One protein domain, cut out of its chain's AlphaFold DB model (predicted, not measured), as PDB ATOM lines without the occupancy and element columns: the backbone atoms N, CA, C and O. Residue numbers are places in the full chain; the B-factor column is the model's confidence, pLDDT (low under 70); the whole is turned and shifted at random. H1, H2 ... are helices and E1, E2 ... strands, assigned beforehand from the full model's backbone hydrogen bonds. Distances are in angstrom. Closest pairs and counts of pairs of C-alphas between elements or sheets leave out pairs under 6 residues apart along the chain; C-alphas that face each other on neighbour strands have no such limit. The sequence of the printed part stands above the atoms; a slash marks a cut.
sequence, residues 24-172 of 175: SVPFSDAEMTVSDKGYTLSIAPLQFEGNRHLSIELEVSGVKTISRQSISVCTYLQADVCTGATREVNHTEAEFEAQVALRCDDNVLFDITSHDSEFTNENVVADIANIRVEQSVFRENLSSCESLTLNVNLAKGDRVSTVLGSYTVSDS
ATOM      1  N   SER A  24      61.864  29.583  -0.228       84.12
ATOM      2  CA  SER A  24      60.634  28.926  -0.663       84.12
ATOM      3  C   SER A  24      60.893  27.424  -0.751       84.12
ATOM      4  O   SER A  24      61.823  26.982  -1.431       84.12
ATOM      5  N   VAL A  25      60.104  26.646  -0.020       89.38
ATOM      6  CA  VAL A  25      60.160  25.189   0.015       89.38
ATOM      7  C   VAL A  25      58.934  24.658  -0.725       89.38
ATOM      8  O   VAL A  25      57.813  24.854  -0.246       89.38
ATOM      9  N   PRO A  26      59.111  24.017  -1.893       93.00
ATOM     10  CA  PRO A  26      58.004  23.403  -2.610       93.00
ATOM     11  C   PRO A  26      57.552  22.116  -1.914       93.00
ATOM     12  O   PRO A  26      58.354  21.424  -1.284       93.00
ATOM     13  N   PHE A  27      56.277  21.780  -2.075       93.31
ATOM     14  CA  PHE A  27      55.707  20.495  -1.688       93.31
ATOM     15  C   PHE A  27      54.612  20.078  -2.672       93.31
ATOM     16  O   PHE A  27      54.022  20.898  -3.378       93.31
ATOM     17  N   SER A  28      54.332  18.786  -2.695       93.94
ATOM     18  CA  SER A  28      53.247  18.161  -3.433       93.94
ATOM     19  C   SER A  28      52.521  17.156  -2.545       93.94
ATOM     20  O   SER A  28      52.922  16.905  -1.405       93.94
ATOM     21  N   ASP A  29      51.471  16.533  -3.068       89.94
ATOM     22  CA  ASP A  29      50.792  15.418  -2.413       89.94
ATOM     23  C   ASP A  29      51.734  14.244  -2.083       89.94
ATOM     24  O   ASP A  29      51.455  13.498  -1.145       89.94
ATOM     25  N   ALA A  30      52.877  14.113  -2.769       90.69
ATOM     26  CA  ALA A  30      53.876  13.079  -2.491       90.69
ATOM     27  C   ALA A  30      54.589  13.256  -1.138       90.69
ATOM     28  O   ALA A  30      54.996  12.269  -0.522       90.69
ATOM     29  N   GLU A  31      54.736  14.494  -0.659       93.19
ATOM     30  CA  GLU A  31      55.322  14.805   0.650       93.19
ATOM     31  C   GLU A  31      54.274  14.838   1.778       93.19
ATOM     32  O   GLU A  31      54.616  15.066   2.942       93.19
ATOM     33  N   MET A  32      52.996  14.610   1.459       93.19
ATOM     34  CA  MET A  32      51.892  14.688   2.412       93.19
ATOM     35  C   MET A  32      51.454  13.307   2.902       93.19
ATOM     36  O   MET A  32      51.444  12.313   2.181       93.19
ATOM     37  N   THR A  33      51.017  13.249   4.157       92.62
ATOM     38  CA  THR A  33      50.313  12.079   4.689       92.62
ATOM     39  C   THR A  33      48.855  12.124   4.245       92.62
ATOM     40  O   THR A  33      48.170  13.125   4.463       92.62
ATOM     41  N   VAL A  34      48.376  11.037   3.642       88.94
ATOM     42  CA  VAL A  34      47.007  10.923   3.118       88.94
ATOM     43  C   VAL A  34      46.096  10.245   4.141       88.94
ATOM     44  O   VAL A  34      46.472   9.258   4.772       88.94
ATOM     45  N   SER A  35      44.883  10.769   4.284       83.88
ATOM     46  CA  SER A  35      43.802  10.213   5.099       83.88
ATOM     47  C   SER A  35      42.496  10.176   4.305       83.88
ATOM     48  O   SER A  35      42.392  10.795   3.248       83.88
ATOM     49  N   ASP A  36      41.463   9.531   4.851       77.62
ATOM     50  CA  ASP A  36      40.130   9.472   4.230       77.62
ATOM     51  C   ASP A  36      39.494  10.853   3.996       77.62
ATOM     52  O   ASP A  36      38.564  10.977   3.203       77.62
ATOM     53  N   LYS A  37      39.960  11.888   4.708       74.69
ATOM     54  CA  LYS A  37      39.392  13.242   4.660       74.69
ATOM     55  C   LYS A  37      40.266  14.256   3.923       74.69
ATOM     56  O   LYS A  37      39.811  15.379   3.719       74.69
ATOM     57  N   GLY A  38      41.483  13.876   3.521       87.00
ATOM     58  CA  GLY A  38      42.406  14.788   2.851       87.00
ATOM     59  C   GLY A  38      43.884  14.534   3.136       87.00
ATOM     60  O   GLY A  38      44.292  13.423   3.483       87.00
ATOM     61  N   TYR A  39      44.681  15.592   3.001       92.12
ATOM     62  CA  TYR A  39      46.143  15.576   3.002       92.12
ATOM     63  C   TYR A  39      46.687  16.383   4.175       92.12
ATOM     64  O   TYR A  39      46.139  17.423   4.540       92.12
ATOM     65  N   THR A  40      47.787  15.922   4.764       94.44
ATOM     66  CA  THR A  40      48.473  16.631   5.848       94.44
ATOM     67  C   THR A  40      49.961  16.750   5.560       94.44
ATOM     68  O   THR A  40      50.648  15.742   5.407       94.44
ATOM     69  N   LEU A  41      50.468  17.982   5.533       94.88
ATOM     70  CA  LEU A  41      51.895  18.285   5.478       94.88
ATOM     71  C   LEU A  41      52.381  18.682   6.873       94.88
ATOM     72  O   LEU A  41      51.791  19.554   7.510       94.88
ATOM     73  N   SER A  42      53.475  18.076   7.330       93.38
ATOM     74  CA  SER A  42      54.187  18.524   8.533       93.38
ATOM     75  C   SER A  42      55.312  19.473   8.134       93.38
ATOM     76  O   SER A  42      56.197  19.097   7.367       93.38
ATOM     77  N   ILE A  43      55.289  20.695   8.657       89.44
ATOM     78  CA  ILE A  43      56.296  21.726   8.408       89.44
ATOM     79  C   ILE A  43      57.208  21.798   9.633       89.44
ATOM     80  O   ILE A  43      56.740  21.924  10.762       89.44
ATOM     81  N   ALA A  44      58.522  21.710   9.425       82.12
ATOM     82  CA  ALA A  44      59.484  21.711  10.522       82.12
ATOM     83  C   ALA A  44      59.512  23.079  11.246       82.12
ATOM     84  O   ALA A  44      59.898  24.079  10.632       82.12
ATOM     85  N   PRO A  45      59.185  23.143  12.552       69.38
ATOM     86  CA  PRO A  45      59.042  24.411  13.270       69.38
ATOM     87  C   PRO A  45      60.377  25.087  13.610       69.38
ATOM     88  O   PRO A  45      60.422  26.294  13.831       69.38
ATOM     89  N   LEU A  46      61.490  24.342  13.557       62.97
ATOM     90  CA  LEU A  46      62.859  24.854  13.759       62.97
ATOM     91  C   LEU A  46      63.230  25.996  12.791       62.97
ATOM     92  O   LEU A  46      64.225  26.688  12.983       62.97
ATOM     93  N   GLN A  47      62.430  26.213  11.745       64.12
ATOM     94  CA  GLN A  47      62.585  27.320  10.813       64.12
ATOM     95  C   GLN A  47      61.987  28.647  11.313       64.12
ATOM     96  O   GLN A  47      62.122  29.633  10.597       64.12
ATOM     97  N   PHE A  48      61.372  28.726  12.501       66.00
ATOM     98  CA  PHE A  48      60.670  29.935  12.976       66.00
ATOM     99  C   PHE A  48      61.354  30.686  14.133       66.00
ATOM    100  O   PHE A  48      60.744  31.555  14.755       66.00
ATOM    101  N   GLU A  49      62.636  30.425  14.402       62.19
ATOM    102  CA  GLU A  49      63.407  31.216  15.371       62.19
ATOM    103  C   GLU A  49      63.608  32.673  14.884       62.19
ATOM    104  O   GLU A  49      64.174  32.916  13.818       62.19
ATOM    105  N   GLY A  50      63.173  33.665  15.673       65.56
ATOM    106  CA  GLY A  50      63.321  35.101  15.363       65.56
ATOM    107  C   GLY A  50      62.042  35.781  14.850       65.56
ATOM    108  O   GLY A  50      60.945  35.267  15.041       65.56
ATOM    109  N   ASN A  51      62.156  36.972  14.242       66.12
ATOM    110  CA  ASN A  51      61.033  37.714  13.639       66.12
ATOM    111  C   ASN A  51      60.676  37.143  12.264       66.12
ATOM    112  O   ASN A  51      60.896  37.799  11.253       66.12
ATOM    113  N   ARG A  52      60.163  35.915  12.209       75.38
ATOM    114  CA  ARG A  52      59.873  35.248  10.936       75.38
ATOM    115  C   ARG A  52      58.397  35.313  10.565       75.38
ATOM    116  O   ARG A  52      57.518  35.334  11.425       75.38
ATOM    117  N   HIS A  53      58.159  35.368   9.266       83.25
ATOM    118  CA  HIS A  53      56.860  35.360   8.622       83.25
ATOM    119  C   HIS A  53      56.751  34.097   7.768       83.25
ATOM    120  O   HIS A  53      57.693  33.758   7.049       83.25
ATOM    121  N   LEU A  54      55.618  33.403   7.866       87.38
ATOM    122  CA  LEU A  54      55.323  32.228   7.054       87.38
ATOM    123  C   LEU A  54      54.269  32.591   6.020       87.38
ATOM    124  O   LEU A  54      53.145  32.917   6.388       87.38
ATOM    125  N   SER A  55      54.609  32.465   4.744       90.62
ATOM    126  CA  SER A  55      53.651  32.541   3.643       90.62
ATOM    127  C   SER A  55      53.450  31.159   3.040       90.62
ATOM    128  O   SER A  55      54.419  30.434   2.835       90.62
ATOM    129  N   ILE A  56      52.205  30.799   2.753       91.94
ATOM    130  CA  ILE A  56      51.825  29.545   2.105       91.94
ATOM    131  C   ILE A  56      51.070  29.893   0.833       91.94
ATOM    132  O   ILE A  56      50.102  30.652   0.872       91.94
ATOM    133  N   GLU A  57      51.509  29.308  -0.271       94.56
ATOM    134  CA  GLU A  57      50.814  29.308  -1.549       94.56
ATOM    135  C   GLU A  57      50.509  27.859  -1.923       94.56
ATOM    136  O   GLU A  57      51.391  27.001  -1.911       94.56
ATOM    137  N   LEU A  58      49.248  27.578  -2.225       94.94
ATOM    138  CA  LEU A  58      48.744  26.239  -2.470       94.94
ATOM    139  C   LEU A  58      47.807  26.249  -3.672       94.94
ATOM    140  O   LEU A  58      46.945  27.116  -3.790       94.94
ATOM    141  N   GLU A  59      47.938  25.234  -4.508       94.50
ATOM    142  CA  GLU A  59      47.040  24.897  -5.595       94.50
ATOM    143  C   GLU A  59      46.477  23.487  -5.369       94.50
ATOM    144  O   GLU A  59      47.215  22.509  -5.207       94.50
ATOM    145  N   VAL A  60      45.151  23.374  -5.343       92.44
ATOM    146  CA  VAL A  60      44.432  22.112  -5.157       92.44
ATOM    147  C   VAL A  60      43.600  21.848  -6.403       92.44
ATOM    148  O   VAL A  60      42.684  22.607  -6.714       92.44
ATOM    149  N   SER A  61      43.910  20.760  -7.105       91.19
ATOM    150  CA  SER A  61      43.212  20.358  -8.327       91.19
ATOM    151  C   SER A  61      42.464  19.044  -8.139       91.19
ATOM    152  O   SER A  61      43.034  18.028  -7.729       91.19
ATOM    153  N   GLY A  62      41.187  19.028  -8.501       88.38
ATOM    154  CA  GLY A  62      40.329  17.858  -8.336       88.38
ATOM    155  C   GLY A  62      39.207  17.800  -9.358       88.38
ATOM    156  O   GLY A  62      39.026  18.700 -10.175       88.38
ATOM    157  N   VAL A  63      38.471  16.694  -9.334       87.00
ATOM    158  CA  VAL A  63      37.291  16.518 -10.183       87.00
ATOM    159  C   VAL A  63      36.080  17.062  -9.436       87.00
ATOM    160  O   VAL A  63      35.865  16.697  -8.280       87.00
ATOM    161  N   LYS A  64      35.286  17.907 -10.096       87.88
ATOM    162  CA  LYS A  64      34.038  18.421  -9.529       87.88
ATOM    163  C   LYS A  64      33.037  17.288  -9.318       87.88
ATOM    164  O   LYS A  64      32.854  16.429 -10.186       87.88
ATOM    165  N   THR A  65      32.329  17.330  -8.199       88.00
ATOM    166  CA  THR A  65      31.135  16.517  -7.984       88.00
ATOM    167  C   THR A  65      29.988  17.086  -8.809       88.00
ATOM    168  O   THR A  65      29.639  18.256  -8.674       88.00
ATOM    169  N   ILE A  66      29.389  16.243  -9.654       88.62
ATOM    170  CA  ILE A  66      28.315  16.635 -10.572       88.62
ATOM    171  C   ILE A  66      26.972  16.130 -10.050       88.62
ATOM    172  O   ILE A  66      26.725  14.920 -10.006       88.62
ATOM    173  N   SER A  67      26.079  17.059  -9.725       89.44
ATOM    174  CA  SER A  67      24.676  16.804  -9.418       89.44
ATOM    175  C   SER A  67      23.811  17.117 -10.649       89.44
ATOM    176  O   SER A  67      24.136  17.981 -11.463       89.44
ATOM    177  N   ARG A  68      22.728  16.356 -10.848       90.50
ATOM    178  CA  ARG A  68      21.782  16.566 -11.955       90.50
ATOM    179  C   ARG A  68      20.359  16.477 -11.435       90.50
ATOM    180  O   ARG A  68      20.009  15.502 -10.770       90.50
ATOM    181  N   GLN A  69      19.538  17.453 -11.795       90.06
ATOM    182  CA  GLN A  69      18.123  17.502 -11.454       90.06
ATOM    183  C   GLN A  69      17.300  18.084 -12.606       90.06
ATOM    184  O   GLN A  69      17.790  18.890 -13.392       90.06
ATOM    185  N   SER A  70      16.040  17.664 -12.719       89.19
ATOM    186  CA  SER A  70      15.057  18.333 -13.576       89.19
ATOM    187  C   SER A  70      14.371  19.401 -12.740       89.19
ATOM    188  O   SER A  70      13.854  19.083 -11.665       89.19
ATOM    189  N   ILE A  71      14.396  20.650 -13.200       89.00
ATOM    190  CA  ILE A  71      13.727  21.761 -12.523       89.00
ATOM    191  C   ILE A  71      12.672  22.380 -13.435       89.00
ATOM    192  O   ILE A  71      12.890  22.604 -14.627       89.00
ATOM    193  N   SER A  72      11.525  22.711 -12.852       88.25
ATOM    194  CA  SER A  72      10.461  23.438 -13.538       88.25
ATOM    195  C   SER A  72      10.772  24.936 -13.533       88.25
ATOM    196  O   SER A  72      10.636  25.596 -12.503       88.25
ATOM    197  N   VAL A  73      11.127  25.496 -14.689       87.44
ATOM    198  CA  VAL A  73      11.351  26.939 -14.869       87.44
ATOM    199  C   VAL A  73      10.170  27.612 -15.553       87.44
ATOM    200  O   VAL A  73       9.506  27.047 -16.426       87.44
ATOM    201  N   CYS A  74       9.906  28.855 -15.163       88.56
ATOM    202  CA  CYS A  74       8.884  29.661 -15.803       88.56
ATOM    203  C   CYS A  74       9.386  30.240 -17.130       88.56
ATOM    204  O   CYS A  74      10.464  30.828 -17.183       88.56
ATOM    205  N   THR A  75       8.588  30.136 -18.195       84.56
ATOM    206  CA  THR A  75       8.942  30.729 -19.500       84.56
ATOM    207  C   THR A  75       8.740  32.243 -19.567       84.56
ATOM    208  O   THR A  75       9.416  32.901 -20.352       84.56
ATOM    209  N   TYR A  76       7.840  32.796 -18.746       85.25
ATOM    210  CA  TYR A  76       7.574  34.233 -18.659       85.25
ATOM    211  C   TYR A  76       7.340  34.657 -17.212       85.25
ATOM    212  O   TYR A  76       6.343  34.279 -16.595       85.25
ATOM    213  N   LEU A  77       8.257  35.471 -16.696       85.12
ATOM    214  CA  LEU A  77       8.180  36.084 -15.375       85.12
ATOM    215  C   LEU A  77       7.734  37.540 -15.518       85.12
ATOM    216  O   LEU A  77       8.375  38.323 -16.220       85.12
ATOM    217  N   GLN A  78       6.637  37.908 -14.857       88.25
ATOM    218  CA  GLN A  78       6.158  39.287 -14.796       88.25
ATOM    219  C   GLN A  78       5.760  39.620 -13.357       88.25
ATOM    220  O   GLN A  78       4.872  38.983 -12.802       88.25
ATOM    221  N   ALA A  79       6.417  40.623 -12.765       86.50
ATOM    222  CA  ALA A  79       6.219  41.027 -11.366       86.50
ATOM    223  C   ALA A  79       6.325  39.851 -10.368       86.50
ATOM    224  O   ALA A  79       5.453  39.679  -9.522       86.50
ATOM    225  N   ASP A  80       7.357  39.011 -10.522       86.56
ATOM    226  CA  ASP A  80       7.603  37.786  -9.732       86.56
ATOM    227  C   ASP A  80       6.498  36.719  -9.795       86.56
ATOM    228  O   ASP A  80       6.551  35.699  -9.109       86.56
ATOM    229  N   VAL A  81       5.515  36.905 -10.676       86.38
ATOM    230  CA  VAL A  81       4.490  35.913 -10.978       86.38
ATOM    231  C   VAL A  81       4.868  35.202 -12.269       86.38
ATOM    232  O   VAL A  81       5.171  35.829 -13.289       86.38
ATOM    233  N   CYS A  82       4.834  33.871 -12.233       84.38
ATOM    234  CA  CYS A  82       4.932  33.074 -13.443       84.38
ATOM    235  C   CYS A  82       3.634  33.217 -14.245       84.38
ATOM    236  O   CYS A  82       2.580  32.749 -13.817       84.38
ATOM    237  N   THR A  83       3.700  33.888 -15.394       88.31
ATOM    238  CA  THR A  83       2.543  34.131 -16.273       88.31
ATOM    239  C   THR A  83       2.565  33.260 -17.529       88.31
ATOM    240  O   THR A  83       1.565  33.179 -18.243       88.31
ATOM    241  N   GLY A  84       3.688  32.589 -17.796       83.69
ATOM    242  CA  GLY A  84       3.854  31.637 -18.894       83.69
ATOM    243  C   GLY A  84       3.669  30.176 -18.483       83.69
ATOM    244  O   GLY A  84       3.463  29.847 -17.317       83.69
ATOM    245  N   ALA A  85       3.797  29.273 -19.458       85.25
ATOM    246  CA  ALA A  85       3.891  27.843 -19.177       85.25
ATOM    247  C   ALA A  85       5.181  27.536 -18.403       85.25
ATOM    248  O   ALA A  85       6.222  28.163 -18.637       85.25
ATOM    249  N   THR A  86       5.133  26.543 -17.524       86.75
ATOM    250  CA  THR A  86       6.340  25.961 -16.944       86.75
ATOM    251  C   THR A  86       6.976  24.988 -17.930       86.75
ATOM    252  O   THR A  86       6.296  24.342 -18.733       86.75
ATOM    253  N   ARG A  87       8.304  24.911 -17.907       87.75
ATOM    254  CA  ARG A  87       9.074  23.934 -18.673       87.75
ATOM    255  C   ARG A  87      10.061  23.242 -17.760       87.75
ATOM    256  O   ARG A  87      10.744  23.900 -16.987       87.75
ATOM    257  N   GLU A  88      10.155  21.932 -17.911       87.25
ATOM    258  CA  GLU A  88      11.247  21.166 -17.331       87.25
ATOM    259  C   GLU A  88      12.535  21.494 -18.084       87.25
ATOM    260  O   GLU A  88      12.592  21.392 -19.315       87.25
ATOM    261  N   VAL A  89      13.555  21.910 -17.345       87.25
ATOM    262  CA  VAL A  89      14.918  22.054 -17.847       87.25
ATOM    263  C   VAL A  89      15.842  21.190 -17.013       87.25
ATOM    264  O   VAL A  89      15.674  21.053 -15.800       87.25
ATOM    265  N   ASN A  90      16.830  20.602 -17.678       87.50
ATOM    266  CA  ASN A  90      17.920  19.951 -16.977       87.50
ATOM    267  C   ASN A  90      18.735  21.024 -16.272       87.50
ATOM    268  O   ASN A  90      19.084  22.027 -16.884       87.50
ATOM    269  N   HIS A  91      19.045  20.779 -15.012       89.81
ATOM    270  CA  HIS A  91      19.932  21.584 -14.204       89.81
ATOM    271  C   HIS A  91      21.058  20.676 -13.729       89.81
ATOM    272  O   HIS A  91      20.837  19.710 -12.992       89.81
ATOM    273  N   THR A  92      22.256  20.981 -14.204       90.75
ATOM    274  CA  THR A  92      23.497  20.317 -13.834       90.75
ATOM    275  C   THR A  92      24.318  21.304 -13.024       90.75
ATOM    276  O   THR A  92      24.572  22.423 -13.471       90.75
ATOM    277  N   GLU A  93      24.742  20.879 -11.844       90.94
ATOM    278  CA  GLU A  93      25.594  21.653 -10.950       90.94
ATOM    279  C   GLU A  93      26.879  20.858 -10.721       90.94
ATOM    280  O   GLU A  93      26.836  19.660 -10.431       90.94
ATOM    281  N   ALA A  94      28.021  21.505 -10.922       90.06
ATOM    282  CA  ALA A  94      29.339  20.921 -10.734       90.06
ATOM    283  C   ALA A  94      30.073  21.716  -9.655       90.06
ATOM    284  O   ALA A  94      30.279  22.914  -9.820       90.06
ATOM    285  N   GLU A  95      30.470  21.056  -8.567       90.94
ATOM    286  CA  GLU A  95      31.072  21.713  -7.403       90.94
ATOM    287  C   GLU A  95      32.349  21.013  -6.949       90.94
ATOM    288  O   GLU A  95      32.426  19.785  -6.917       90.94
ATOM    289  N   PHE A  96      33.331  21.803  -6.534       91.19
ATOM    290  CA  PHE A  96      34.535  21.348  -5.857       91.19
ATOM    291  C   PHE A  96      34.852  22.301  -4.707       91.19
ATOM    292  O   PHE A  96      34.871  23.514  -4.892       91.19
ATOM    293  N   GLU A  97      35.102  21.757  -3.519       92.00
ATOM    294  CA  GLU A  97      35.374  22.549  -2.320       92.00
ATOM    295  C   GLU A  97      36.581  21.983  -1.577       92.00
ATOM    296  O   GLU A  97      36.644  20.787  -1.270       92.00
ATOM    297  N   ALA A  98      37.522  22.872  -1.264       92.19
ATOM    298  CA  ALA A  98      38.707  22.565  -0.485       92.19
ATOM    299  C   ALA A  98      38.771  23.467   0.751       92.19
ATOM    300  O   ALA A  98      38.669  24.693   0.662       92.19
ATOM    301  N   GLN A  99      38.986  22.841   1.902       94.00
ATOM    302  CA  GLN A  99      39.262  23.496   3.168       94.00
ATOM    303  C   GLN A  99      40.749  23.355   3.490       94.00
ATOM    304  O   GLN A  99      41.278  22.246   3.568       94.00
ATOM    305  N   VAL A 100      41.423  24.475   3.713       94.50
ATOM    306  CA  VAL A 100      42.852  24.543   4.003       94.50
ATOM    307  C   VAL A 100      43.041  25.171   5.372       94.50
ATOM    308  O   VAL A 100      42.679  26.327   5.586       94.50
ATOM    309  N   ALA A 101      43.641  24.419   6.289       95.50
ATOM    310  CA  ALA A 101      43.894  24.872   7.645       95.50
ATOM    311  C   ALA A 101      45.364  24.701   8.012       95.50
ATOM    312  O   ALA A 101      45.942  23.637   7.799       95.50
ATOM    313  N   LEU A 102      45.960  25.730   8.608       94.94
ATOM    314  CA  LEU A 102      47.278  25.641   9.225       94.94
ATOM    315  C   LEU A 102      47.112  25.611  10.741       94.94
ATOM    316  O   LEU A 102      46.438  26.469  11.313       94.94
ATOM    317  N   ARG A 103      47.752  24.644  11.390       94.25
ATOM    318  CA  ARG A 103      47.725  24.465  12.840       94.25
ATOM    319  C   ARG A 103      49.117  24.504  13.438       94.25
ATOM    320  O   ARG A 103      50.024  23.857  12.923       94.25
ATOM    321  N   CYS A 104      49.233  25.229  14.540       91.56
ATOM    322  CA  CYS A 104      50.341  25.190  15.480       91.56
ATOM    323  C   CYS A 104      49.889  24.367  16.683       91.56
ATOM    324  O   CYS A 104      49.046  24.832  17.456       91.56
ATOM    325  N   ASP A 105      50.399  23.147  16.811       90.38
ATOM    326  CA  ASP A 105      49.905  22.173  17.785       90.38
ATOM    327  C   ASP A 105      48.376  22.010  17.657       90.38
ATOM    328  O   ASP A 105      47.873  21.718  16.567       90.38
ATOM    329  N   ASP A 106      47.617  22.260  18.725       88.69
ATOM    330  CA  ASP A 106      46.149  22.202  18.713       88.69
ATOM    331  C   ASP A 106      45.478  23.520  18.269       88.69
ATOM    332  O   ASP A 106      44.255  23.581  18.106       88.69
ATOM    333  N   ASN A 107      46.252  24.590  18.055       90.75
ATOM    334  CA  ASN A 107      45.731  25.914  17.726       90.75
ATOM    335  C   ASN A 107      45.659  26.134  16.214       90.75
ATOM    336  O   ASN A 107      46.650  26.010  15.494       90.75
ATOM    337  N   VAL A 108      44.486  26.529  15.726       93.44
ATOM    338  CA  VAL A 108      44.283  26.908  14.322       93.44
ATOM    339  C   VAL A 108      44.829  28.317  14.092       93.44
ATOM    340  O   VAL A 108      44.379  29.268  14.726       93.44
ATOM    341  N   LEU A 109      45.787  28.444  13.175       92.19
ATOM    342  CA  LEU A 109      46.382  29.720  12.776       92.19
ATOM    343  C   LEU A 109      45.578  30.396  11.666       92.19
ATOM    344  O   LEU A 109      45.368  31.605  11.694       92.19
ATOM    345  N   PHE A 110      45.113  29.601  10.704       93.88
ATOM    346  CA  PHE A 110      44.079  29.988   9.753       93.88
ATOM    347  C   PHE A 110      43.306  28.751   9.304       93.88
ATOM    348  O   PHE A 110      43.820  27.633   9.357       93.88
ATOM    349  N   ASP A 111      42.083  28.979   8.839       95.62
ATOM    350  CA  ASP A 111      41.200  27.975   8.254       95.62
ATOM    351  C   ASP A 111      40.374  28.660   7.167       95.62
ATOM    352  O   ASP A 111      39.648  29.621   7.438       95.62
ATOM    353  N   ILE A 112      40.564  28.232   5.923       94.88
ATOM    354  CA  ILE A 112      39.961  28.849   4.746       94.88
ATOM    355  C   ILE A 112      39.277  27.784   3.931       94.88
ATOM    356  O   ILE A 112      39.869  26.767   3.591       94.88
ATOM    357  N   THR A 113      38.035  28.063   3.567       93.44
ATOM    358  CA  THR A 113      37.281  27.255   2.619       93.44
ATOM    359  C   THR A 113      37.161  28.022   1.314       93.44
ATOM    360  O   THR A 113      36.696  29.163   1.303       93.44
ATOM    361  N   SER A 114      37.573  27.385   0.225       92.56
ATOM    362  CA  SER A 114      37.415  27.887  -1.137       92.56
ATOM    363  C   SER A 114      36.578  26.897  -1.938       92.56
ATOM    364  O   SER A 114      36.698  25.686  -1.755       92.56
ATOM    365  N   HIS A 115      35.742  27.421  -2.830       91.88
ATOM    366  CA  HIS A 115      34.851  26.634  -3.675       91.88
ATOM    367  C   HIS A 115      34.985  27.059  -5.139       91.88
ATOM    368  O   HIS A 115      35.199  28.235  -5.436       91.88
ATOM    369  N   ASP A 116      34.828  26.096  -6.039       90.56
ATOM    370  CA  ASP A 116      34.631  26.296  -7.470       90.56
ATOM    371  C   ASP A 116      33.318  25.609  -7.858       90.56
ATOM    372  O   ASP A 116      33.159  24.400  -7.672       90.56
ATOM    373  N   SER A 117      32.353  26.395  -8.334       89.75
ATOM    374  CA  SER A 117      31.012  25.920  -8.671       89.75
ATOM    375  C   SER A 117      30.573  26.460 -10.024       89.75
ATOM    376  O   SER A 117      30.668  27.663 -10.275       89.75
ATOM    377  N   GLU A 118      30.018  25.591 -10.861       90.00
ATOM    378  CA  GLU A 118      29.415  25.961 -12.137       90.00
ATOM    379  C   GLU A 118      28.008  25.372 -12.268       90.00
ATOM    380  O   GLU A 118      27.733  24.248 -11.843       90.00
ATOM    381  N   PHE A 119      27.126  26.139 -12.910       88.00
ATOM    382  CA  PHE A 119      25.796  25.704 -13.304       88.00
ATOM    383  C   PHE A 119      25.676  25.682 -14.830       88.00
ATOM    384  O   PHE A 119      26.021  26.649 -15.511       88.00
ATOM    385  N   THR A 120      25.093  24.605 -15.356       87.50
ATOM    386  CA  THR A 120      24.757  24.482 -16.774       87.50
ATOM    387  C   THR A 120      23.501  23.642 -16.993       87.50
ATOM    388  O   THR A 120      23.121  22.810 -16.174       87.50
ATOM    389  N   ASN A 121      22.851  23.838 -18.140       85.88
ATOM    390  CA  ASN A 121      21.745  22.987 -18.593       85.88
ATOM    391  C   ASN A 121      22.229  21.820 -19.471       85.88
ATOM    392  O   ASN A 121      21.424  21.038 -19.988       85.88
ATOM    393  N   GLU A 122      23.541  21.724 -19.687       85.69
ATOM    394  CA  GLU A 122      24.167  20.685 -20.492       85.69
ATOM    395  C   GLU A 122      24.454  19.422 -19.673       85.69
ATOM    396  O   GLU A 122      24.533  19.430 -18.441       85.69
ATOM    397  N   ASN A 123      24.618  18.299 -20.374       80.25
ATOM    398  CA  ASN A 123      25.018  17.048 -19.744       80.25
ATOM    399  C   ASN A 123      26.548  16.983 -19.627       80.25
ATOM    400  O   ASN A 123      27.221  16.434 -20.499       80.25
ATOM    401  N   VAL A 124      27.089  17.541 -18.546       81.44
ATOM    402  CA  VAL A 124      28.524  17.476 -18.228       81.44
ATOM    403  C   VAL A 124      28.832  16.136 -17.578       81.44
ATOM    404  O   VAL A 124      28.148  15.749 -16.638       81.44
ATOM    405  N   VAL A 125      29.831  15.398 -18.071       79.50
ATOM    406  CA  VAL A 125      30.205  14.069 -17.536       79.50
ATOM    407  C   VAL A 125      31.350  14.157 -16.529       79.50
ATOM    408  O   VAL A 125      31.357  13.403 -15.560       79.50
ATOM    409  N   ALA A 126      32.289  15.072 -16.751       80.50
ATOM    410  CA  ALA A 126      33.411  15.353 -15.870       80.50
ATOM    411  C   ALA A 126      33.838  16.809 -16.068       80.50
ATOM    412  O   ALA A 126      33.818  17.297 -17.197       80.50
ATOM    413  N   ASP A 127      34.239  17.455 -14.982       85.12
ATOM    414  CA  ASP A 127      34.828  18.787 -14.998       85.12
ATOM    415  C   ASP A 127      35.928  18.864 -13.934       85.12
ATOM    416  O   ASP A 127      35.858  18.176 -12.909       85.12
ATOM    417  N   ILE A 128      36.973  19.639 -14.207       87.44
ATOM    418  CA  ILE A 128      38.144  19.768 -13.338       87.44
ATOM    419  C   ILE A 128      38.108  21.153 -12.708       87.44
ATOM    420  O   ILE A 128      37.948  22.154 -13.396       87.44
ATOM    421  N   ALA A 129      38.297  21.200 -11.398       89.62
ATOM    422  CA  ALA A 129      38.462  22.433 -10.654       89.62
ATOM    423  C   ALA A 129      39.917  22.621 -10.240       89.62
ATOM    424  O   ALA A 129      40.651  21.653 -10.012       89.62
ATOM    425  N   ASN A 130      40.299  23.884 -10.100       91.00
ATOM    426  CA  ASN A 130      41.585  24.295  -9.574       91.00
ATOM    427  C   ASN A 130      41.361  25.453  -8.598       91.00
ATOM    428  O   ASN A 130      40.831  26.498  -8.972       91.00
ATOM    429  N   ILE A 131      41.734  25.241  -7.341       91.25
ATOM    430  CA  ILE A 131      41.590  26.219  -6.269       91.25
ATOM    431  C   ILE A 131      42.978  26.671  -5.839       91.25
ATOM    432  O   ILE A 131      43.789  25.856  -5.396       91.25
ATOM    433  N   ARG A 132      43.216  27.985  -5.883       93.81
ATOM    434  CA  ARG A 132      44.428  28.610  -5.348       93.81
ATOM    435  C   ARG A 132      44.149  29.262  -3.996       93.81
ATOM    436  O   ARG A 132      43.180  30.006  -3.847       93.81
ATOM    437  N   VAL A 133      45.013  29.000  -3.022       93.00
ATOM    438  CA  VAL A 133      44.980  29.589  -1.680       93.00
ATOM    439  C   VAL A 133      46.334  30.219  -1.386       93.00
ATOM    440  O   VAL A 133      47.367  29.565  -1.478       93.00
ATOM    441  N   GLU A 134      46.315  31.488  -0.993       94.12
ATOM    442  CA  GLU A 134      47.492  32.222  -0.532       94.12
ATOM    443  C   GLU A 134      47.210  32.778   0.856       94.12
ATOM    444  O   GLU A 134      46.228  33.497   1.050       94.12
ATOM    445  N   GLN A 135      48.049  32.431   1.829       92.75
ATOM    446  CA  GLN A 135      47.917  32.895   3.206       92.75
ATOM    447  C   GLN A 135      49.249  33.182   3.860       92.75
ATOM    448  O   GLN A 135      50.309  32.765   3.403       92.75
ATOM    449  N   SER A 136      49.188  33.953   4.937       89.50
ATOM    450  CA  SER A 136      50.365  34.453   5.623       89.50
ATOM    451  C   SER A 136      50.122  34.541   7.124       89.50
ATOM    452  O   SER A 136      49.064  34.992   7.560       89.50
ATOM    453  N   VAL A 137      51.094  34.085   7.915       87.81
ATOM    454  CA  VAL A 137      51.022  34.050   9.378       87.81
ATOM    455  C   VAL A 137      52.249  34.708   9.995       87.81
ATOM    456  O   VAL A 137      53.394  34.454   9.611       87.81
ATOM    457  N   PHE A 138      51.989  35.557  10.988       81.81
ATOM    458  CA  PHE A 138      53.002  36.316  11.710       81.81
ATOM    459  C   PHE A 138      53.596  35.544  12.891       81.81
ATOM    460  O   PHE A 138      52.977  34.652  13.472       81.81
ATOM    461  N   ARG A 139      54.799  35.970  13.285       74.69
ATOM    462  CA  ARG A 139      55.641  35.387  14.335       74.69
ATOM    463  C   ARG A 139      54.923  35.016  15.633       74.69
ATOM    464  O   ARG A 139      55.211  33.957  16.184       74.69
ATOM    465  N   GLU A 140      54.075  35.897  16.163       73.81
ATOM    466  CA  GLU A 140      53.454  35.720  17.490       73.81
ATOM    467  C   GLU A 140      52.713  34.383  17.595       73.81
ATOM    468  O   GLU A 140      52.719  33.749  18.645       73.81
ATOM    469  N   ASN A 141      52.202  33.904  16.462       73.94
ATOM    470  CA  ASN A 141      51.476  32.652  16.335       73.94
ATOM    471  C   ASN A 141      52.372  31.420  16.100       73.94
ATOM    472  O   ASN A 141      51.864  30.306  16.089       73.94
ATOM    473  N   LEU A 142      53.676  31.607  15.861       77.75
ATOM    474  CA  LEU A 142      54.609  30.551  15.436       77.75
ATOM    475  C   LEU A 142      55.697  30.234  16.469       77.75
ATOM    476  O   LEU A 142      56.259  29.143  16.475       77.75
ATOM    477  N   SER A 143      56.024  31.194  17.338       75.62
ATOM    478  CA  SER A 143      57.228  31.128  18.181       75.62
ATOM    479  C   SER A 143      57.234  30.038  19.262       75.62
ATOM    480  O   SER A 143      58.300  29.727  19.788       75.62
ATOM    481  N   SER A 144      56.076  29.465  19.590       78.88
ATOM    482  CA  SER A 144      55.923  28.417  20.604       78.88
ATOM    483  C   SER A 144      55.482  27.069  20.034       78.88
ATOM    484  O   SER A 144      55.173  26.180  20.818       78.88
ATOM    485  N   CYS A 145      55.405  26.923  18.708       84.75
ATOM    486  CA  CYS A 145      54.869  25.714  18.092       84.75
ATOM    487  C   CYS A 145      55.855  24.557  18.204       84.75
ATOM    488  O   CYS A 145      56.963  24.631  17.663       84.75
ATOM    489  N   GLU A 146      55.437  23.464  18.836       85.56
ATOM    490  CA  GLU A 146      56.196  22.209  18.786       85.56
ATOM    491  C   GLU A 146      55.986  21.488  17.451       85.56
ATOM    492  O   GLU A 146      56.864  20.766  16.971       85.56
ATOM    493  N   SER A 147      54.831  21.716  16.830       88.75
ATOM    494  CA  SER A 147      54.427  21.153  15.554       88.75
ATOM    495  C   SER A 147      53.671  22.181  14.718       88.75
ATOM    496  O   SER A 147      52.854  22.951  15.220       88.75
ATOM    497  N   LEU A 148      53.939  22.189  13.413       91.81
ATOM    498  CA  LEU A 148      53.214  23.006  12.450       91.81
ATOM    499  C   LEU A 148      52.676  22.095  11.346       91.81
ATOM    500  O   LEU A 148      53.443  21.406  10.675       91.81
ATOM    501  N   THR A 149      51.359  22.064  11.172       94.88
ATOM    502  CA  THR A 149      50.695  21.149  10.237       94.88
ATOM    503  C   THR A 149      49.748  21.895   9.312       94.88
ATOM    504  O   THR A 149      48.917  22.681   9.757       94.88
ATOM    505  N   LEU A 150      49.878  21.652   8.010       95.25
ATOM    506  CA  LEU A 150      48.955  22.139   6.991       95.25
ATOM    507  C   LEU A 150      48.021  20.990   6.605       95.25
ATOM    508  O   LEU A 150      48.469  19.974   6.071       95.25
ATOM    509  N   ASN A 151      46.733  21.150   6.878       94.62
ATOM    510  CA  ASN A 151      45.679  20.234   6.473       94.62
ATOM    511  C   ASN A 151      44.976  20.770   5.222       94.62
ATOM    512  O   ASN A 151      44.598  21.938   5.173       94.62
ATOM    513  N   VAL A 152      44.748  19.893   4.251       93.81
ATOM    514  CA  VAL A 152      43.920  20.143   3.067       93.81
ATOM    515  C   VAL A 152      42.818  19.092   3.061       93.81
ATOM    516  O   VAL A 152      43.087  17.928   2.771       93.81
ATOM    517  N   ASN A 153      41.599  19.487   3.417       91.75
ATOM    518  CA  ASN A 153      40.423  18.622   3.460       91.75
ATOM    519  C   ASN A 153      39.470  18.942   2.308       91.75
ATOM    520  O   ASN A 153      39.413  20.075   1.839       91.75
ATOM    521  N   LEU A 154      38.682  17.954   1.893       85.75
ATOM    522  CA  LEU A 154      37.645  18.131   0.879       85.75
ATOM    523  C   LEU A 154      36.258  17.925   1.478       85.75
ATOM    524  O   LEU A 154      36.036  16.965   2.222       85.75
ATOM    525  N   ALA A 155      35.312  18.792   1.126       75.81
ATOM    526  CA  ALA A 155      33.998  18.810   1.767       75.81
ATOM    527  C   ALA A 155      33.117  17.598   1.418       75.81
ATOM    528  O   ALA A 155      32.328  17.151   2.252       75.81
ATOM    529  N   LYS A 156      33.247  17.032   0.209       67.94
ATOM    530  CA  LYS A 156      32.330  15.987  -0.292       67.94
ATOM    531  C   LYS A 156      32.922  14.580  -0.388       67.94
ATOM    532  O   LYS A 156      32.342  13.714  -1.035       67.94
ATOM    533  N   GLY A 157      34.044  14.306   0.283       56.12
ATOM    534  CA  GLY A 157      34.738  13.018   0.117       56.12
ATOM    535  C   GLY A 157      35.250  12.815  -1.314       56.12
ATOM    536  O   GLY A 157      35.441  11.679  -1.755       56.12
ATOM    537  N   ASP A 158      35.440  13.923  -2.038       65.94
ATOM    538  CA  ASP A 158      35.981  13.929  -3.387       65.94
ATOM    539  C   ASP A 158      37.417  13.389  -3.374       65.94
ATOM    540  O   ASP A 158      38.112  13.388  -2.354       65.94
ATOM    541  N   ARG A 159      37.886  12.913  -4.528       60.97
ATOM    542  CA  ARG A 159      39.303  12.581  -4.704       60.97
ATOM    543  C   ARG A 159      40.016  13.794  -5.285       60.97
ATOM    544  O   ARG A 159      39.662  14.248  -6.372       60.97
ATOM    545  N   VAL A 160      41.035  14.288  -4.584       70.44
ATOM    546  CA  VAL A 160      42.008  15.212  -5.178       70.44
ATOM    547  C   VAL A 160      42.825  14.439  -6.209       70.44
ATOM    548  O   VAL A 160      43.268  13.320  -5.949       70.44
ATOM    549  N   SER A 161      43.025  15.042  -7.378       73.44
ATOM    550  CA  SER A 161      43.938  14.503  -8.389       73.44
ATOM    551  C   SER A 161      45.364  14.985  -8.148       73.44
ATOM    552  O   SER A 161      46.311  14.266  -8.460       73.44
ATOM    553  N   THR A 162      45.532  16.207  -7.631       87.12
ATOM    554  CA  THR A 162      46.844  16.813  -7.384       87.12
ATOM    555  C   THR A 162      46.779  17.896  -6.295       87.12
ATOM    556  O   THR A 162      45.879  18.739  -6.316       87.12
ATOM    557  N   VAL A 163      47.756  17.903  -5.379       90.19
ATOM    558  CA  VAL A 163      48.043  19.032  -4.474       90.19
ATOM    559  C   VAL A 163      49.452  19.521  -4.778       90.19
ATOM    560  O   VAL A 163      50.387  18.729  -4.724       90.19
ATOM    561  N   LEU A 164      49.618  20.807  -5.074       94.44
ATOM    562  CA  LEU A 164      50.930  21.431  -5.265       94.44
ATOM    563  C   LEU A 164      50.989  22.713  -4.457       94.44
ATOM    564  O   LEU A 164      50.018  23.458  -4.396       94.44
ATOM    565  N   GLY A 165      52.128  23.010  -3.857       93.44
ATOM    566  CA  GLY A 165      52.279  24.260  -3.140       93.44
ATOM    567  C   GLY A 165      53.721  24.602  -2.851       93.44
ATOM    568  O   GLY A 165      54.664  23.879  -3.175       93.44
ATOM    569  N   SER A 166      53.885  25.748  -2.218       91.50
ATOM    570  CA  SER A 166      55.134  26.138  -1.603       91.50
ATOM    571  C   SER A 166      54.852  26.906  -0.327       91.50
ATOM    572  O   SER A 166      53.827  27.576  -0.186       91.50
ATOM    573  N   TYR A 167      55.770  26.815   0.622       90.19
ATOM    574  CA  TYR A 167      55.771  27.714   1.760       90.19
ATOM    575  C   TYR A 167      57.095  28.457   1.814       90.19
ATOM    576  O   TYR A 167      58.155  27.913   1.516       90.19
ATOM    577  N   THR A 168      57.033  29.727   2.180       87.88
ATOM    578  CA  THR A 168      58.193  30.599   2.277       87.88
ATOM    579  C   THR A 168      58.305  31.104   3.697       87.88
ATOM    580  O   THR A 168      57.343  31.639   4.248       87.88
ATOM    581  N   VAL A 169      59.495  30.958   4.271       82.38
ATOM    582  CA  VAL A 169      59.839  31.584   5.545       82.38
ATOM    583  C   VAL A 169      60.760  32.757   5.261       82.38
ATOM    584  O   VAL A 169      61.852  32.575   4.718       82.38
ATOM    585  N   SER A 170      60.318  33.961   5.605       80.25
ATOM    586  CA  SER A 170      61.105  35.184   5.454       80.25
ATOM    587  C   SER A 170      61.302  35.870   6.798       80.25
ATOM    588  O   SER A 170      60.444  35.811   7.680       80.25
ATOM    589  N   ASP A 171      62.444  36.536   6.963       72.69
ATOM    590  CA  ASP A 171      62.603  37.462   8.075       72.69
ATOM    591  C   ASP A 171      61.717  38.685   7.813       72.69
ATOM    592  O   ASP A 171      61.804  39.336   6.769       72.69
ATOM    593  N   SER A 172      60.878  39.024   8.783       62.41
ATOM    594  CA  SER A 172      60.277  40.344   8.886       62.41
ATOM    595  C   SER A 172      61.380  41.324   9.283       62.41
ATOM    596  O   SER A 172      61.643  41.578  10.460       62.41
TER     597      SER A 172
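Overview. This is residues 24 to 172 of the 175 residues of an uncharacterized protein of Pseudoalteromonas piscicida (UniProt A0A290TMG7). Two twisted sheets stand face to face as a sandwich, and a long two-stranded hairpin, E5 with residues 86 to 95 of E6, runs out from one end of it as an arm whose tip turns aside. The short helix H1 lies at the end of the sandwich away from that arm. The printed part has 149 residues, with ten named strands and one named helix in the order E1, E2, E3, H1, E4, E5, E6, E7, E8, E9, E10. The larger sheet, of E2, E3, E5, E6, E7 and E9, is branched and the smaller runs E1, E10, E4, E8, both with antiparallel neighbours; the class is mostly strand. The whole is loose, with a radius of gyration of the C-alphas of 21.0 A, and spans 69 by 34 by 24 A, much of the length being the arm.

Arrangement. In the branched sheet, E6, residues 86 to 104, has three neighbours. E5, residues 65 to 74, and E9, residues 148 to 154, lie on one side of E6, beside its residues 86 to 95 and 97 to 104; E7, residues 107 to 120, lies on the other side, beside residues 92 to 104. E5, E6 and E7 form a meander, each strand the antiparallel neighbour of the one before, and E5 and E6 as well as E6 and E7 are hairpins. N 67 and O 93 are 2.8 A apart, N 100 and O 112 2.8 A, and N 101 and O 151 2.9 A, within hydrogen-bond range. E5 bends by 54 degrees at residue 70 and E6 by 57 degrees at residue 89. E3, residues 38 to 43, lies on one side of E9 and E6 on the other side, with N 41 of E3 and O 150 of E9 at 2.9 A; beside E3, E9 lies on one side and E2, residues 33 to 35, on the other side, and E2 and E3 are a hairpin, with N 33 and O 40 at 2.8 A. The second sheet holds E1, residues 24 to 28, E10, residues 160 to 171, E4, residues 52 to 63, and E8, residues 128 to 137; E1 and E8 are its edge strands. N 25 and O 167 are 2.8 A apart, N 57 and O 166 2.9 A, and N 58 and O 133 2.8 A. The parts of the two sheets that face each other are 9.3 A apart centre to centre, with the strands of the one at 36 degrees to those of the other. Between the sheets, E7 and E8 have 7 pairs of C-alphas within 8 A, the closest those of Asp 116 and Ala 129, 6.3 A apart. E4 runs on into E5 across a break of 1 residue, at 68 degrees. H1, residues 45 to 48, only grazes the second sheet with residues 47 to 48; it is too short for an O i to N i+4 pair, and its one O i to N i+3 pair is within range.

Along the chain. E1 begins at C-alpha 24, (60.634, 28.926, -0.663). E6 is the longest strand, 54.7 A from C-alpha 86 at (6.340, 25.961, -16.944) to C-alpha 104. E7 measures 40.4 A, E4 36.1 A, E10 33.1 A, E8 29.8 A, E5 27.0 A and E9 20.0 A. E10 ends at C-alpha 171, (62.603, 37.462, 8.075).

Size, cuts and confidence. The C-alphas of Gly 50 and Ala 85, the two farthest apart, are 69.1 A from each other. The printed part has no cut. The link from E5 to E6, 11 residues, is long; within it residues 77 to 78 pair with residues 81 to 82, antiparallel. The mean pLDDT of the printed part is 86.2, and residues 45 to 51, residues 156 to 159 and residue 172 are under 70.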